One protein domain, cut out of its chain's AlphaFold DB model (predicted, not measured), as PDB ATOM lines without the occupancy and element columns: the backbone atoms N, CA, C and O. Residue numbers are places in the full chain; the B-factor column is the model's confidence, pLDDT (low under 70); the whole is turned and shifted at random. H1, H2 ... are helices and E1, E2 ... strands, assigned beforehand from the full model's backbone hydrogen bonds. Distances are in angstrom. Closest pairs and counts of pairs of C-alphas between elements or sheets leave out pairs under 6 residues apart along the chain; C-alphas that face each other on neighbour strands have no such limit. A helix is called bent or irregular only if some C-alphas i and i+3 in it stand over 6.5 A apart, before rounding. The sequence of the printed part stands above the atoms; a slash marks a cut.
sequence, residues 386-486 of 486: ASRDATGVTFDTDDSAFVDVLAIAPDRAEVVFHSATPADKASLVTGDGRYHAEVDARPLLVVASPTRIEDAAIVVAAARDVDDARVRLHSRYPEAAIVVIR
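What this domain is: This is residues 386 to 486 of the 486 residues of an uncharacterized protein of Deltaproteobacteria bacterium (UniProt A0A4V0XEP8). Look first for a twisted sheet of four strands, E4 E3 E6 E7, covered on both faces: the helical hairpin H2 and H3 packs over one face, and a smaller sheet, E1 E2 E5, lies partly face to face with the other. H1 is on that second side, between the first residues of E3 and E5. The printed part has 101 residues, with three named helices and seven strands in the order E1 E2 E3 E4 H1 E5 E6 H2 H3 E7; both sheets are antiparallel and the class is mixed. The whole is compact, with a radius of gyration of the C-alphas of 12.4 A and spans of 36 by 30 by 17 A.

How they stand to each other: Begin at inner strand E3, residues 402 to 409. Its hairpin partner, edge strand E4, residues 412 to 418, has N 414 at 2.8 A from O 407. On the other side of E3, E6, residues 444 to 449, has N 447 at 2.9 A from O 404. Edge strand E7, residues 481 to 485, follows, with N 483 at 2.9 A from O 446. H2, residues 456 to 461, and H3, residues 466 to 476, are on the same face of this sheet, two layers with helices on one face, at heights of 8.1 A and 9.0 A. They touch at the C-alphas of Val 460 and Ala 469, 4.9 A apart, and run opposite ways at a steep tilt of 43 degrees. The second sheet holds the hairpin of E1, residues 386 to 388, and E2, residues 392 to 396, with N 387 at 2.8 A from O 394, and E5, residues 435 to 438, with N 437 at 2.9 A from O 393. The two sheets make a sandwich, two sheets face to face, their best planes 10 degrees apart. H1, residues 422 to 428, is on the opposite face of the larger sheet from H2 and H3; its C-alpha of Leu 428 is 4.9 A from that of Tyr 435. Every O i to N i+4 pair is within hydrogen-bond range in H2 and H3; in H1 0 of 3 are, against 3 of 4 O i to N i+3 pairs.

Where its parts are: Find C-alpha 402 at (30.024, 32.229, -32.337); from there E3 runs 23.1 A. E6 spans 16.7 A, E4 16.6 A and H3 15.4 A. E1 begins at C-alpha 386, (22.548, 44.229, -36.949), and E7 ends at C-alpha 485, (15.629, 43.428, -34.653). H1 is irregular, but only just: C-alphas 422 and 425 are 6.52 A apart.

The domain as a whole: The two C-alphas farthest apart, those of Gly 431 and Arg 464, are 36.1 A apart. The printed part has no cut and no long link. The mean pLDDT of the printed part is 84.4, and no printed residue is under 70.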
ATOM      1  N   ALA A 386      23.517  44.882 -36.086       77.19
ATOM      2  CA  ALA A 386      22.548  44.229 -36.949       77.19
ATOM      3  C   ALA A 386      21.540  45.254 -37.478       77.19
ATOM      4  O   ALA A 386      21.122  46.170 -36.767       77.19
ATOM      5  N   SER A 387      21.171  45.108 -38.742       79.69
ATOM      6  CA  SER A 387      20.170  45.918 -39.424       79.69
ATOM      7  C   SER A 387      19.313  45.022 -40.301       79.69
ATOM      8  O   SER A 387      19.758  43.963 -40.744       79.69
ATOM      9  N   ARG A 388      18.070  45.433 -40.527       79.94
ATOM     10  CA  ARG A 388      17.128  44.685 -41.350       79.94
ATOM     11  C   ARG A 388      17.092  45.241 -42.764       79.94
ATOM     12  O   ARG A 388      17.032  46.458 -42.937       79.94
ATOM     13  N   ASP A 389      17.015  44.350 -43.737       77.31
ATOM     14  CA  ASP A 389      16.678  44.681 -45.118       77.31
ATOM     15  C   ASP A 389      15.388  43.955 -45.558       77.31
ATOM     16  O   ASP A 389      14.652  43.390 -44.744       77.31
ATOM     17  N   ALA A 390      15.041  44.057 -46.842       73.69
ATOM     18  CA  ALA A 390      13.801  43.494 -47.373       73.69
ATOM     19  C   ALA A 390      13.765  41.953 -47.358       73.69
ATOM     20  O   ALA A 390      12.679  41.394 -47.487       73.69
ATOM     21  N   THR A 391      14.913  41.286 -47.208       76.44
ATOM     22  CA  THR A 391      15.070  39.832 -47.371       76.44
ATOM     23  C   THR A 391      15.578  39.131 -46.106       76.44
ATOM     24  O   THR A 391      15.447  37.917 -45.989       76.44
ATOM     25  N   GLY A 392      16.097  39.861 -45.116       87.06
ATOM     26  CA  GLY A 392      16.580  39.264 -43.875       87.06
ATOM     27  C   GLY A 392      17.257  40.237 -42.909       87.06
ATOM     28  O   GLY A 392      16.885  41.411 -42.788       87.06
ATOM     29  N   VAL A 393      18.239  39.715 -42.171       88.31
ATOM     30  CA  VAL A 393      19.067  40.474 -41.227       88.31
ATOM     31  C   VAL A 393      20.522  40.465 -41.674       88.31
ATOM     32  O   VAL A 393      21.125  39.412 -41.870       88.31
ATOM     33  N   THR A 394      21.094  41.660 -41.787       88.75
ATOM     34  CA  THR A 394      22.516  41.863 -42.060       88.75
ATOM     35  C   THR A 394      23.208  42.297 -40.777       88.75
ATOM     36  O   THR A 394      22.768  43.258 -40.137       88.75
ATOM     37  N   PHE A 395      24.283  41.615 -40.392       88.75
ATOM     38  CA  PHE A 395      25.039  41.919 -39.185       88.75
ATOM     39  C   PHE A 395      26.557  41.855 -39.381       88.75
ATOM     40  O   PHE A 395      27.069  41.197 -40.281       88.75
ATOM     41  N   ASP A 396      27.272  42.575 -38.524       88.75
ATOM     42  CA  ASP A 396      28.732  42.653 -38.482       88.75
ATOM     43  C   ASP A 396      29.216  42.161 -37.113       88.75
ATOM     44  O   ASP A 396      28.643  42.553 -36.093       88.75
ATOM     45  N   THR A 397      30.200  41.262 -37.097       86.38
ATOM     46  CA  THR A 397      30.789  40.662 -35.893       86.38
ATOM     47  C   THR A 397      32.179  40.094 -36.200       86.38
ATOM     48  O   THR A 397      32.487  39.791 -37.349       86.38
ATOM     49  N   ASP A 398      33.018  39.928 -35.176       84.69
ATOM     50  CA  ASP A 398      34.386  39.411 -35.313       84.69
ATOM     51  C   ASP A 398      34.397  37.973 -35.855       84.69
ATOM     52  O   ASP A 398      33.556  37.165 -35.458       84.69
ATOM     53  N   ASP A 399      35.368  37.622 -36.704       83.19
ATOM     54  CA  ASP A 399      35.531  36.294 -37.318       83.19
ATOM     55  C   ASP A 399      35.670  35.157 -36.295       83.19
ATOM     56  O   ASP A 399      35.228  34.036 -36.548       83.19
ATOM     57  N   SER A 400      36.158  35.446 -35.093       83.94
ATOM     58  CA  SER A 400      36.271  34.479 -33.998       83.94
ATOM     59  C   SER A 400      34.974  34.247 -33.206       83.94
ATOM     60  O   SER A 400      34.912  33.302 -32.421       83.94
ATOM     61  N   ALA A 401      33.923  35.052 -33.418       86.19
ATOM     62  CA  ALA A 401      32.666  34.943 -32.675       86.19
ATOM     63  C   ALA A 401      31.800  33.747 -33.105       86.19
ATOM     64  O   ALA A 401      31.604  33.508 -34.302       86.19
ATOM     65  N   PHE A 402      31.196  33.074 -32.129       89.94
ATOM     66  CA  PHE A 402      30.024  32.229 -32.337       89.94
ATOM     67  C   PHE A 402      28.808  33.128 -32.533       89.94
ATOM     68  O   PHE A 402      28.634  34.092 -31.789       89.94
ATOM     69  N   VAL A 403      27.986  32.825 -33.530       90.50
ATOM     70  CA  VAL A 403      26.784  33.574 -33.887       90.50
ATOM     71  C   VAL A 403      25.573  32.661 -33.919       90.50
ATOM     72  O   VAL A 403      25.594  31.651 -34.623       90.50
ATOM     73  N   ASP A 404      24.505  33.094 -33.257       91.44
ATOM     74  CA  ASP A 404      23.183  32.486 -33.358       91.44
ATOM     75  C   ASP A 404      22.156  33.550 -33.778       91.44
ATOM     76  O   ASP A 404      22.131  34.664 -33.244       91.44
ATOM     77  N   VAL A 405      21.298  33.216 -34.747       90.44
ATOM     78  CA  VAL A 405      20.175  34.061 -35.183       90.44
ATOM     79  C   VAL A 405      18.878  33.358 -34.824       90.44
ATOM     80  O   VAL A 405      18.614  32.244 -35.273       90.44
ATOM     81  N   LEU A 406      18.062  34.016 -34.008       89.44
ATOM     82  CA  LEU A 406      16.854  33.452 -33.422       89.44
ATOM     83  C   LEU A 406      15.635  34.245 -33.892       89.44
ATOM     84  O   LEU A 406      15.614  35.473 -33.807       89.44
ATOM     85  N   ALA A 407      14.610  33.542 -34.357       87.25
ATOM     86  CA  ALA A 407      13.297  34.095 -34.641       87.25
ATOM     87  C   ALA A 407      12.365  33.860 -33.457       87.25
ATOM     88  O   ALA A 407      12.283  32.757 -32.920       87.25
ATOM     89  N   ILE A 408      11.650  34.901 -33.043       83.88
ATOM     90  CA  ILE A 408      10.764  34.861 -31.882       83.88
ATOM     91  C   ILE A 408       9.340  35.114 -32.364       83.88
ATOM     92  O   ILE A 408       9.053  36.148 -32.957       83.88
ATOM     93  N   ALA A 409       8.450  34.163 -32.099       80.19
ATOM     94  CA  ALA A 409       7.015  34.251 -32.336       80.19
ATOM     95  C   ALA A 409       6.258  34.242 -30.988       80.19
ATOM     96  O   ALA A 409       6.842  33.870 -29.970       80.19
ATOM     97  N   PRO A 410       4.968  34.638 -30.947       74.25
ATOM     98  CA  PRO A 410       4.207  34.754 -29.696       74.25
ATOM     99  C   PRO A 410       4.125  33.470 -28.851       74.25
ATOM    100  O   PRO A 410       3.884  33.545 -27.651       74.25
ATOM    101  N   ASP A 411       4.294  32.303 -29.469       72.56
ATOM    102  CA  ASP A 411       4.136  30.982 -28.860       72.56
ATOM    103  C   ASP A 411       5.354  30.054 -29.044       72.56
ATOM    104  O   ASP A 411       5.353  28.939 -28.519       72.56
ATOM    105  N   ARG A 412       6.402  30.491 -29.757       78.31
ATOM    106  CA  ARG A 412       7.617  29.691 -29.989       78.31
ATOM    107  C   ARG A 412       8.836  30.537 -30.350       78.31
ATOM    108  O   ARG A 412       8.712  31.588 -30.972       78.31
ATOM    109  N   ALA A 413      10.020  30.019 -30.042       78.75
ATOM    110  CA  ALA A 413      11.288  30.523 -30.556       78.75
ATOM    111  C   ALA A 413      11.910  29.491 -31.500       78.75
ATOM    112  O   ALA A 413      11.924  28.299 -31.193       78.75
ATOM    113  N   GLU A 414      12.419  29.948 -32.635       84.31
ATOM    114  CA  GLU A 414      13.039  29.116 -33.658       84.31
ATOM    115  C   GLU A 414      14.475  29.575 -33.902       84.31
ATOM    116  O   GLU A 414      14.749  30.769 -34.037       84.31
ATOM    117  N   VAL A 415      15.406  28.624 -33.941       85.25
ATOM    118  CA  VAL A 415      16.795  28.908 -34.296       85.25
ATOM    119  C   VAL A 415      16.895  28.933 -35.808       85.25
ATOM    120  O   VAL A 415      16.728  27.906 -36.458       85.25
ATOM    121  N   VAL A 416      17.158  30.109 -36.358       87.06
ATOM    122  CA  VAL A 416      17.277  30.304 -37.803       87.06
ATOM    123  C   VAL A 416      18.692  29.999 -38.269       87.06
ATOM    124  O   VAL A 416      18.900  29.432 -39.338       87.06
ATOM    125  N   PHE A 417      19.667  30.340 -37.436       89.62
ATOM    126  CA  PHE A 417      21.058  29.997 -37.653       89.62
ATOM    127  C   PHE A 417      21.725  29.684 -36.318       89.62
ATOM    128  O   PHE A 417      21.530  30.416 -35.348       89.62
ATOM    129  N   HIS A 418      22.506  28.608 -36.290       90.69
ATOM    130  CA  HIS A 418      23.296  28.180 -35.138       90.69
ATOM    131  C   HIS A 418      24.729  27.944 -35.589       90.69
ATOM    132  O   HIS A 418      24.947  27.171 -36.525       90.69
ATOM    133  N   SER A 419      25.703  28.520 -34.891       88.69
ATOM    134  CA  SER A 419      27.116  28.203 -35.133       88.69
ATOM    135  C   SER A 419      27.636  27.172 -34.123       88.69
ATOM    136  O   SER A 419      27.627  27.368 -32.905       88.69
ATOM    137  N   ALA A 420      28.086  26.018 -34.613       86.50
ATOM    138  CA  ALA A 420      28.803  25.031 -33.807       86.50
ATOM    139  C   ALA A 420      30.293  25.381 -33.690       86.50
ATOM    140  O   ALA A 420      30.914  25.069 -32.673       86.50
ATOM    141  N   THR A 421      30.847  26.052 -34.703       87.44
ATOM    142  CA  THR A 421      32.189  26.643 -34.719       87.44
ATOM    143  C   THR A 421      32.146  28.081 -35.253       87.44
ATOM    144  O   THR A 421      31.245  28.403 -36.032       87.44
ATOM    145  N   PRO A 422      33.124  28.953 -34.929       87.06
ATOM    146  CA  PRO A 422      33.163  30.310 -35.480       87.06
ATOM    147  C   PRO A 422      33.243  30.354 -37.010       87.06
ATOM    148  O   PRO A 422      32.848  31.344 -37.613       87.06
ATOM    149  N   ALA A 423      33.722  29.281 -37.650       88.31
ATOM    150  CA  ALA A 423      33.807  29.181 -39.103       88.31
ATOM    151  C   ALA A 423      32.440  28.961 -39.777       88.31
ATOM    152  O   ALA A 423      32.308  29.219 -40.972       88.31
ATOM    153  N   ASP A 424      31.407  28.529 -39.048       88.38
ATOM    154  CA  ASP A 424      30.121  28.137 -39.646       88.38
ATOM    155  C   ASP A 424      29.373  29.331 -40.266       88.38
ATOM    156  O   ASP A 424      28.651  29.184 -41.259       88.38
ATOM    157  N   LYS A 425      29.600  30.548 -39.746       88.50
ATOM    158  CA  LYS A 425      29.050  31.792 -40.314       88.50
ATOM    159  C   LYS A 425      29.648  32.160 -41.673       88.50
ATOM    160  O   LYS A 425      29.135  33.071 -42.314       88.50
ATOM    161  N   ALA A 426      30.675  31.447 -42.152       87.06
ATOM    162  CA  ALA A 426      31.185  31.600 -43.517       87.06
ATOM    163  C   ALA A 426      30.071  31.429 -44.566       87.06
ATOM    164  O   ALA A 426      30.099  32.074 -45.609       87.06
ATOM    165  N   SER A 427      29.060  30.609 -44.259       87.88
ATOM    166  CA  SER A 427      27.863  30.430 -45.090       87.88
ATOM    167  C   SER A 427      26.988  31.685 -45.221       87.88
ATOM    168  O   SER A 427      26.198  31.771 -46.156       87.88
ATOM    169  N   LEU A 428      27.146  32.660 -44.323       88.75
ATOM    170  CA  LEU A 428      26.388  33.911 -44.291       88.75
ATOM    171  C   LEU A 428      27.170  35.090 -44.892       88.75
ATOM    172  O   LEU A 428      26.670  36.210 -44.900       88.75
ATOM    173  N   VAL A 429      28.409  34.891 -45.353       90.25
ATOM    174  CA  VAL A 429      29.290  35.988 -45.791       90.25
ATOM    175  C   VAL A 429      28.779  36.633 -47.079       90.25
ATOM    176  O   VAL A 429      28.574  35.969 -48.091       90.25
ATOM    177  N   THR A 430      28.658  37.958 -47.065       84.06
ATOM    178  CA  THR A 430      28.225  38.763 -48.225       84.06
ATOM    179  C   THR A 430      29.385  39.247 -49.107       84.06
ATOM    180  O   THR A 430      29.167  39.750 -50.207       84.06
ATOM    181  N   GLY A 431      30.629  39.074 -48.646       79.69
ATOM    182  CA  GLY A 431      31.854  39.443 -49.363       79.69
ATOM    183  C   GLY A 431      32.377  40.857 -49.078       79.69
ATOM    184  O   GLY A 431      33.494  41.168 -49.487       79.69
ATOM    185  N   ASP A 432      31.634  41.692 -48.347       81.56
ATOM    186  CA  ASP A 432      32.044  43.052 -47.947       81.56
ATOM    187  C   ASP A 432      32.485  43.155 -46.471       81.56
ATOM    188  O   ASP A 432      32.692  44.253 -45.950       81.56
ATOM    189  N   GLY A 433      32.639  42.007 -45.803       78.25
ATOM    190  CA  GLY A 433      32.935  41.908 -44.372       78.25
ATOM    191  C   GLY A 433      31.698  41.788 -43.477       78.25
ATOM    192  O   GLY A 433      31.852  41.736 -42.263       78.25
ATOM    193  N   ARG A 434      30.482  41.721 -44.042       87.25
ATOM    194  CA  ARG A 434      29.236  41.506 -43.287       87.25
ATOM    195  C   ARG A 434      28.629  40.132 -43.534       87.25
ATOM    196  O   ARG A 434      28.888  39.480 -44.551       87.25
ATOM    197  N   TYR A 435      27.743  39.746 -42.627       89.62
ATOM    198  CA  TYR A 435      26.985  38.506 -42.664       89.62
ATOM    199  C   TYR A 435      25.505  38.790 -42.930       89.62
ATOM    200  O   TYR A 435      24.961  39.748 -42.383       89.62
ATOM    201  N   HIS A 436      24.849  37.969 -43.744       91.00
ATOM    202  CA  HIS A 436      23.426  38.070 -44.055       91.00
ATOM    203  C   HIS A 436      22.730  36.733 -43.814       91.00
ATOM    204  O   HIS A 436      23.133  35.710 -44.366       91.00
ATOM    205  N   ALA A 437      21.674  36.752 -43.005       89.44
ATOM    206  CA  ALA A 437      20.782  35.618 -42.810       89.44
ATOM    207  C   ALA A 437      19.403  35.954 -43.393       89.44
ATOM    208  O   ALA A 437      18.774  36.930 -42.976       89.44
ATOM    209  N   GLU A 438      18.945  35.139 -44.343       87.88
ATOM    210  CA  GLU A 438      17.642  35.284 -44.997       87.88
ATOM    211  C   GLU A 438      16.537  34.763 -44.065       87.88
ATOM    212  O   GLU A 438      16.475  33.568 -43.767       87.88
ATOM    213  N   VAL A 439      15.696  35.663 -43.541       85.25
ATOM    214  CA  VAL A 439      14.684  35.330 -42.523       85.25
ATOM    215  C   VAL A 439      13.444  36.218 -42.655       85.25
ATOM    216  O   VAL A 439      13.538  37.442 -42.551       85.25
ATOM    217  N   ASP A 440      12.262  35.607 -42.786       78.50
ATOM    218  CA  ASP A 440      10.978  36.326 -42.934       78.50
ATOM    219  C   ASP A 440      10.257  36.606 -41.587       78.50
ATOM    220  O   ASP A 440       9.313  37.392 -41.493       78.50
ATOM    221  N   ALA A 441      10.721  36.005 -40.487       71.44
ATOM    222  CA  ALA A 441      10.083  36.115 -39.173       71.44
ATOM    223  C   ALA A 441      10.258  37.496 -38.498       71.44
ATOM    224  O   ALA A 441      11.234  38.218 -38.725       71.44
ATOM    225  N   ARG A 442       9.308  37.867 -37.624       77.69
ATOM    226  CA  ARG A 442       9.392  39.051 -36.746       77.69
ATOM    227  C   ARG A 442       8.843  38.734 -35.353       77.69
ATOM    228  O   ARG A 442       7.720  38.223 -35.303       77.69
ATOM    229  N   PRO A 443       9.504  39.164 -34.257       84.19
ATOM    230  CA  PRO A 443      10.853  39.766 -34.118       84.19
ATOM    231  C   PRO A 443      12.047  38.777 -34.199       84.19
ATOM    232  O   PRO A 443      11.876  37.577 -34.008       84.19
ATOM    233  N   LEU A 444      13.266  39.288 -34.454       86.94
ATOM    234  CA  LEU A 444      14.530  38.523 -34.514       86.94
ATOM    235  C   LEU A 444      15.530  38.963 -33.433       86.94
ATOM    236  O   LEU A 444      15.536  40.116 -32.993       86.94
ATOM    237  N   LEU A 445      16.429  38.058 -33.057       89.31
ATOM    238  CA  LEU A 445      17.497  38.298 -32.097       89.31
ATOM    239  C   LEU A 445      18.809  37.703 -32.629       89.31
ATOM    240  O   LEU A 445      18.884  36.510 -32.910       89.31
ATOM    241  N   VAL A 446      19.826  38.549 -32.794       90.06
ATOM    242  CA  VAL A 446      21.176  38.141 -33.213       90.06
ATOM    243  C   VAL A 446      22.071  38.150 -31.985       90.06
ATOM    244  O   VAL A 446      22.221  39.191 -31.340       90.06
ATOM    245  N   VAL A 447      22.651  36.997 -31.661       89.38
ATOM    246  CA  VAL A 447      23.600  36.825 -30.559       89.38
ATOM    247  C   VAL A 447      24.973  36.558 -31.141       89.38
ATOM    248  O   VAL A 447      25.111  35.640 -31.944       89.38
ATOM    249  N   ALA A 448      25.987  37.308 -30.714       89.81
ATOM    250  CA  ALA A 448      27.374  36.905 -30.914       89.81
ATOM    251  C   ALA A 448      28.111  36.782 -29.584       89.81
ATOM    252  O   ALA A 448      27.942  37.615 -28.693       89.81
ATOM    253  N   SER A 449      28.937  35.749 -29.458       87.88
ATOM    254  CA  SER A 449      29.633  35.401 -28.220       87.88
ATOM    255  C   SER A 449      31.038  34.849 -28.499       87.88
ATOM    256  O   SER A 449      31.236  34.185 -29.519       87.88
ATOM    257  N   PRO A 450      32.023  35.065 -27.603       83.94
ATOM    258  CA  PRO A 450      33.323  34.386 -27.671       83.94
ATOM    259  C   PRO A 450      33.232  32.873 -27.454       83.94
ATOM    260  O   PRO A 450      34.140  32.134 -27.830       83.94
ATOM    261  N   THR A 451      32.168  32.409 -26.804       86.38
ATOM    262  CA  THR A 451      31.947  31.007 -26.447       86.38
ATOM    263  C   THR A 451      30.624  30.526 -27.022       86.38
ATOM    264  O   THR A 451      29.663  31.285 -27.164       86.38
ATOM    265  N   ARG A 452      30.569  29.239 -27.361       86.69
ATOM    266  CA  ARG A 452      29.358  28.620 -27.894       86.69
ATOM    267  C   ARG A 452      28.226  28.670 -26.863       86.69
ATOM    268  O   ARG A 452      28.402  28.218 -25.731       86.69
ATOM    269  N   ILE A 453      27.055  29.142 -27.283       84.94
ATOM    270  CA  ILE A 453      25.846  29.170 -26.455       84.94
ATOM    271  C   ILE A 453      25.010  27.928 -26.771       84.94
ATOM    272  O   ILE A 453      24.206  27.904 -27.697       84.94
ATOM    273  N   GLU A 454      25.230  26.849 -26.023       81.38
ATOM    274  CA  GLU A 454      24.629  25.543 -26.340       81.38
ATOM    275  C   GLU A 454      23.108  25.479 -26.134       81.38
ATOM    276  O   GLU A 454      22.449  24.621 -26.718       81.38
ATOM    277  N   ASP A 455      22.532  26.381 -25.338       82.50
ATOM    278  CA  ASP A 455      21.113  26.355 -24.985       82.50
ATOM    279  C   ASP A 455      20.368  27.662 -25.294       82.50
ATOM    280  O   ASP A 455      19.294  27.914 -24.738       82.50
ATOM    281  N   ALA A 456      20.887  28.455 -26.240       76.12
ATOM    282  CA  ALA A 456      20.286  29.716 -26.678       76.12
ATOM    283  C   ALA A 456      18.794  29.547 -27.017       76.12
ATOM    284  O   ALA A 456      17.945  30.303 -26.544       76.12
ATOM    285  N   ALA A 457      18.459  28.483 -27.751       73.81
ATOM    286  CA  ALA A 457      17.089  28.136 -28.121       73.81
ATOM    287  C   ALA A 457      16.176  27.898 -26.908       73.81
ATOM    288  O   ALA A 457      15.025  28.326 -26.900       73.81
ATOM    289  N   ILE A 458      16.691  27.235 -25.866       77.62
ATOM    290  CA  ILE A 458      15.942  26.896 -24.648       77.62
ATOM    291  C   ILE A 458      15.700  28.160 -23.818       77.62
ATOM    292  O   ILE A 458      14.595  28.381 -23.322       77.62
ATOM    293  N   VAL A 459      16.723  29.013 -23.696       76.00
ATOM    294  CA  VAL A 459      16.635  30.286 -22.970       76.00
ATOM    295  C   VAL A 459      15.627  31.227 -23.633       76.00
ATOM    296  O   VAL A 459      14.844  31.868 -22.930       76.00
ATOM    297  N   VAL A 460      15.608  31.275 -24.968       76.19
ATOM    298  CA  VAL A 460      14.678  32.118 -25.732       76.19
ATOM    299  C   VAL A 460      13.267  31.527 -25.791       76.19
ATOM    300  O   VAL A 460      12.308  32.280 -25.668       76.19
ATOM    301  N   ALA A 461      13.099  30.203 -25.873       75.44
ATOM    302  CA  ALA A 461      11.776  29.566 -25.845       75.44
ATOM    303  C   ALA A 461      11.033  29.747 -24.507       75.44
ATOM    304  O   ALA A 461       9.808  29.684 -24.465       75.44
ATOM    305  N   ALA A 462      11.759  29.982 -23.408       75.38
ATOM    306  CA  ALA A 462      11.182  30.272 -22.094       75.38
ATOM    307  C   ALA A 462      10.796  31.754 -21.890       75.38
ATOM    308  O   ALA A 462      10.313  32.115 -20.808       75.38
ATOM    309  N   ALA A 463      11.050  32.615 -22.879       78.19
ATOM    310  CA  ALA A 463      10.779  34.043 -22.814       78.19
ATOM    311  C   ALA A 463       9.354  34.389 -23.266       78.19
ATOM    312  O   ALA A 463       8.769  33.714 -24.107       78.19
ATOM    313  N   ARG A 464       8.793  35.465 -22.706       75.12
ATOM    314  CA  ARG A 464       7.442  35.950 -23.052       75.12
ATOM    315  C   ARG A 464       7.407  36.794 -24.326       75.12
ATOM    316  O   ARG A 464       6.383  36.844 -24.996       75.12
ATOM    317  N   ASP A 465       8.507  37.475 -24.621       80.50
ATOM    318  CA  ASP A 465       8.705  38.313 -25.798       80.50
ATOM    319  C   ASP A 465      10.212  38.464 -26.096       80.50
ATOM    320  O   ASP A 465      11.066  37.917 -25.390       80.50
ATOM    321  N   VAL A 466      10.551  39.201 -27.158       82.12
ATOM    322  CA  VAL A 466      11.944  39.414 -27.586       82.12
ATOM    323  C   VAL A 466      12.790  40.203 -26.582       82.12
ATOM    324  O   VAL A 466      14.005  40.001 -26.510       82.12
ATOM    325  N   ASP A 467      12.180  41.078 -25.783       85.44
ATOM    326  CA  ASP A 467      12.910  41.850 -24.781       85.44
ATOM    327  C   ASP A 467      13.211  40.977 -23.549       85.44
ATOM    328  O   ASP A 467      14.337  41.011 -23.050       85.44
ATOM    329  N   ASP A 468      12.264  40.134 -23.114       84.75
ATOM    330  CA  ASP A 468      12.473  39.108 -22.078       84.75
ATOM    331  C   ASP A 468      13.546  38.097 -22.521       84.75
ATOM    332  O   ASP A 468      14.448  37.762 -21.750       84.75
ATOM    333  N   ALA A 469      13.532  37.683 -23.793       84.31
ATOM    334  CA  ALA A 469      14.551  36.801 -24.363       84.31
ATOM    335  C   ALA A 469      15.950  37.424 -24.304       84.31
ATOM    336  O   ALA A 469      16.899  36.778 -23.849       84.31
ATOM    337  N   ARG A 470      16.080  38.698 -24.702       87.06
ATOM    338  CA  ARG A 470      17.347  39.434 -24.610       87.06
ATOM    339  C   ARG A 470      17.841  39.517 -23.170       87.06
ATOM    340  O   ARG A 470      19.021  39.281 -22.929       87.06
ATOM    341  N   VAL A 471      16.969  39.860 -22.220       87.69
ATOM    342  CA  VAL A 471      17.351  40.001 -20.805       87.69
ATOM    343  C   VAL A 471      17.827  38.666 -20.233       87.69
ATOM    344  O   VAL A 471      18.855  38.625 -19.557       87.69
ATOM    345  N   ARG A 472      17.134  37.565 -20.535       87.75
ATOM    346  CA  ARG A 472      17.512  36.222 -20.067       87.75
ATOM    347  C   ARG A 472      18.827  35.741 -20.661       87.75
ATOM    348  O   ARG A 472      19.660  35.221 -19.921       87.75
ATOM    349  N   LEU A 473      19.030  35.944 -21.964       86.25
ATOM    350  CA  LEU A 473      20.290  35.614 -22.624       86.25
ATOM    351  C   LEU A 473      21.441  36.438 -22.050       86.25
ATOM    352  O   LEU A 473      22.454  35.862 -21.675       86.25
ATOM    353  N   HIS A 474      21.267  37.750 -21.889       87.62
ATOM    354  CA  HIS A 474      22.317  38.606 -21.340       87.62
ATOM    355  C   HIS A 474      22.630  38.288 -19.870       87.62
ATOM    356  O   HIS A 474      23.784  38.309 -19.461       87.62
ATOM    357  N   SER A 475      21.619  37.938 -19.067       87.62
ATOM    358  CA  SER A 475      21.829  37.534 -17.670       87.62
ATOM    359  C   SER A 475      22.613  36.229 -17.540       87.62
ATOM    360  O   SER A 475      23.249  36.014 -16.509       87.62
ATOM    361  N   ARG A 476      22.513  35.335 -18.527       88.00
ATOM    362  CA  ARG A 476      23.174  34.029 -18.507       88.00
ATOM    363  C   ARG A 476      24.529  34.040 -19.213       88.00
ATOM    364  O   ARG A 476      25.419  33.307 -18.797       88.00
ATOM    365  N   TYR A 477      24.665  34.898 -20.219       87.44
ATOM    366  CA  TYR A 477      25.846  35.088 -21.057       87.44
ATOM    367  C   TYR A 477      26.199  36.581 -21.088       87.44
ATOM    368  O   TYR A 477      25.885  37.274 -22.064       87.44
ATOM    369  N   PRO A 478      26.792  37.120 -20.007       83.12
ATOM    370  CA  PRO A 478      27.095  38.549 -19.898       83.12
ATOM    371  C   PRO A 478      28.097  39.037 -20.956       83.12
ATOM    372  O   PRO A 478      28.104  40.217 -21.300       83.12
ATOM    373  N   GLU A 479      28.921  38.137 -21.494       83.19
ATOM    374  CA  GLU A 479      29.880  38.384 -22.572       83.19
ATOM    375  C   GLU A 479      29.261  38.411 -23.979       83.19
ATOM    376  O   GLU A 479      29.930  38.825 -24.928       83.19
ATOM    377  N   ALA A 480      28.003  37.986 -24.127       85.81
ATOM    378  CA  ALA A 480      27.333  37.947 -25.417       85.81
ATOM    379  C   ALA A 480      26.797  39.330 -25.813       85.81
ATOM    380  O   ALA A 480      26.072  39.995 -25.063       85.81
ATOM    381  N   ALA A 481      27.099  39.738 -27.042       86.75
ATOM    382  CA  ALA A 481      26.514  40.908 -27.670       86.75
ATOM    383  C   ALA A 481      25.206  40.522 -28.358       86.75
ATOM    384  O   ALA A 481      25.187  39.713 -29.285       86.75
ATOM    385  N   ILE A 482      24.104  41.104 -27.884       88.00
ATOM    386  CA  ILE A 482      22.755  40.726 -28.304       88.00
ATOM    387  C   ILE A 482      22.049  41.930 -28.922       88.00
ATOM    388  O   ILE A 482      21.825  42.943 -28.253       88.00
ATOM    389  N   VAL A 483      21.640  41.796 -30.184       87.94
ATOM    390  CA  VAL A 483      20.888  42.826 -30.907       87.94
ATOM    391  C   VAL A 483      19.491  42.322 -31.227       87.94
ATOM    392  O   VAL A 483      19.310  41.250 -31.800       87.94
ATOM    393  N   VAL A 484      18.494  43.127 -30.864       87.19
ATOM    394  CA  VAL A 484      17.081  42.872 -31.157       87.19
ATOM    395  C   VAL A 484      16.695  43.619 -32.425       87.19
ATOM    396  O   VAL A 484      16.881  44.832 -32.509       87.19
ATOM    397  N   ILE A 485      16.117  42.898 -33.382       85.81
ATOM    398  CA  ILE A 485      15.629  43.428 -34.653       85.81
ATOM    399  C   ILE A 485      14.110  43.250 -34.688       85.81
ATOM    400  O   ILE A 485      13.603  42.130 -34.627       85.81
ATOM    401  N   ARG A 486      13.380  44.367 -34.742       84.25
ATOM    402  CA  ARG A 486      11.908  44.392 -34.731       84.25
ATOM    403  C   ARG A 486      11.323  44.461 -36.142       84.25
ATOM    404  O   ARG A 486      11.937  45.106 -37.023       84.25
TER     405      ARG A 486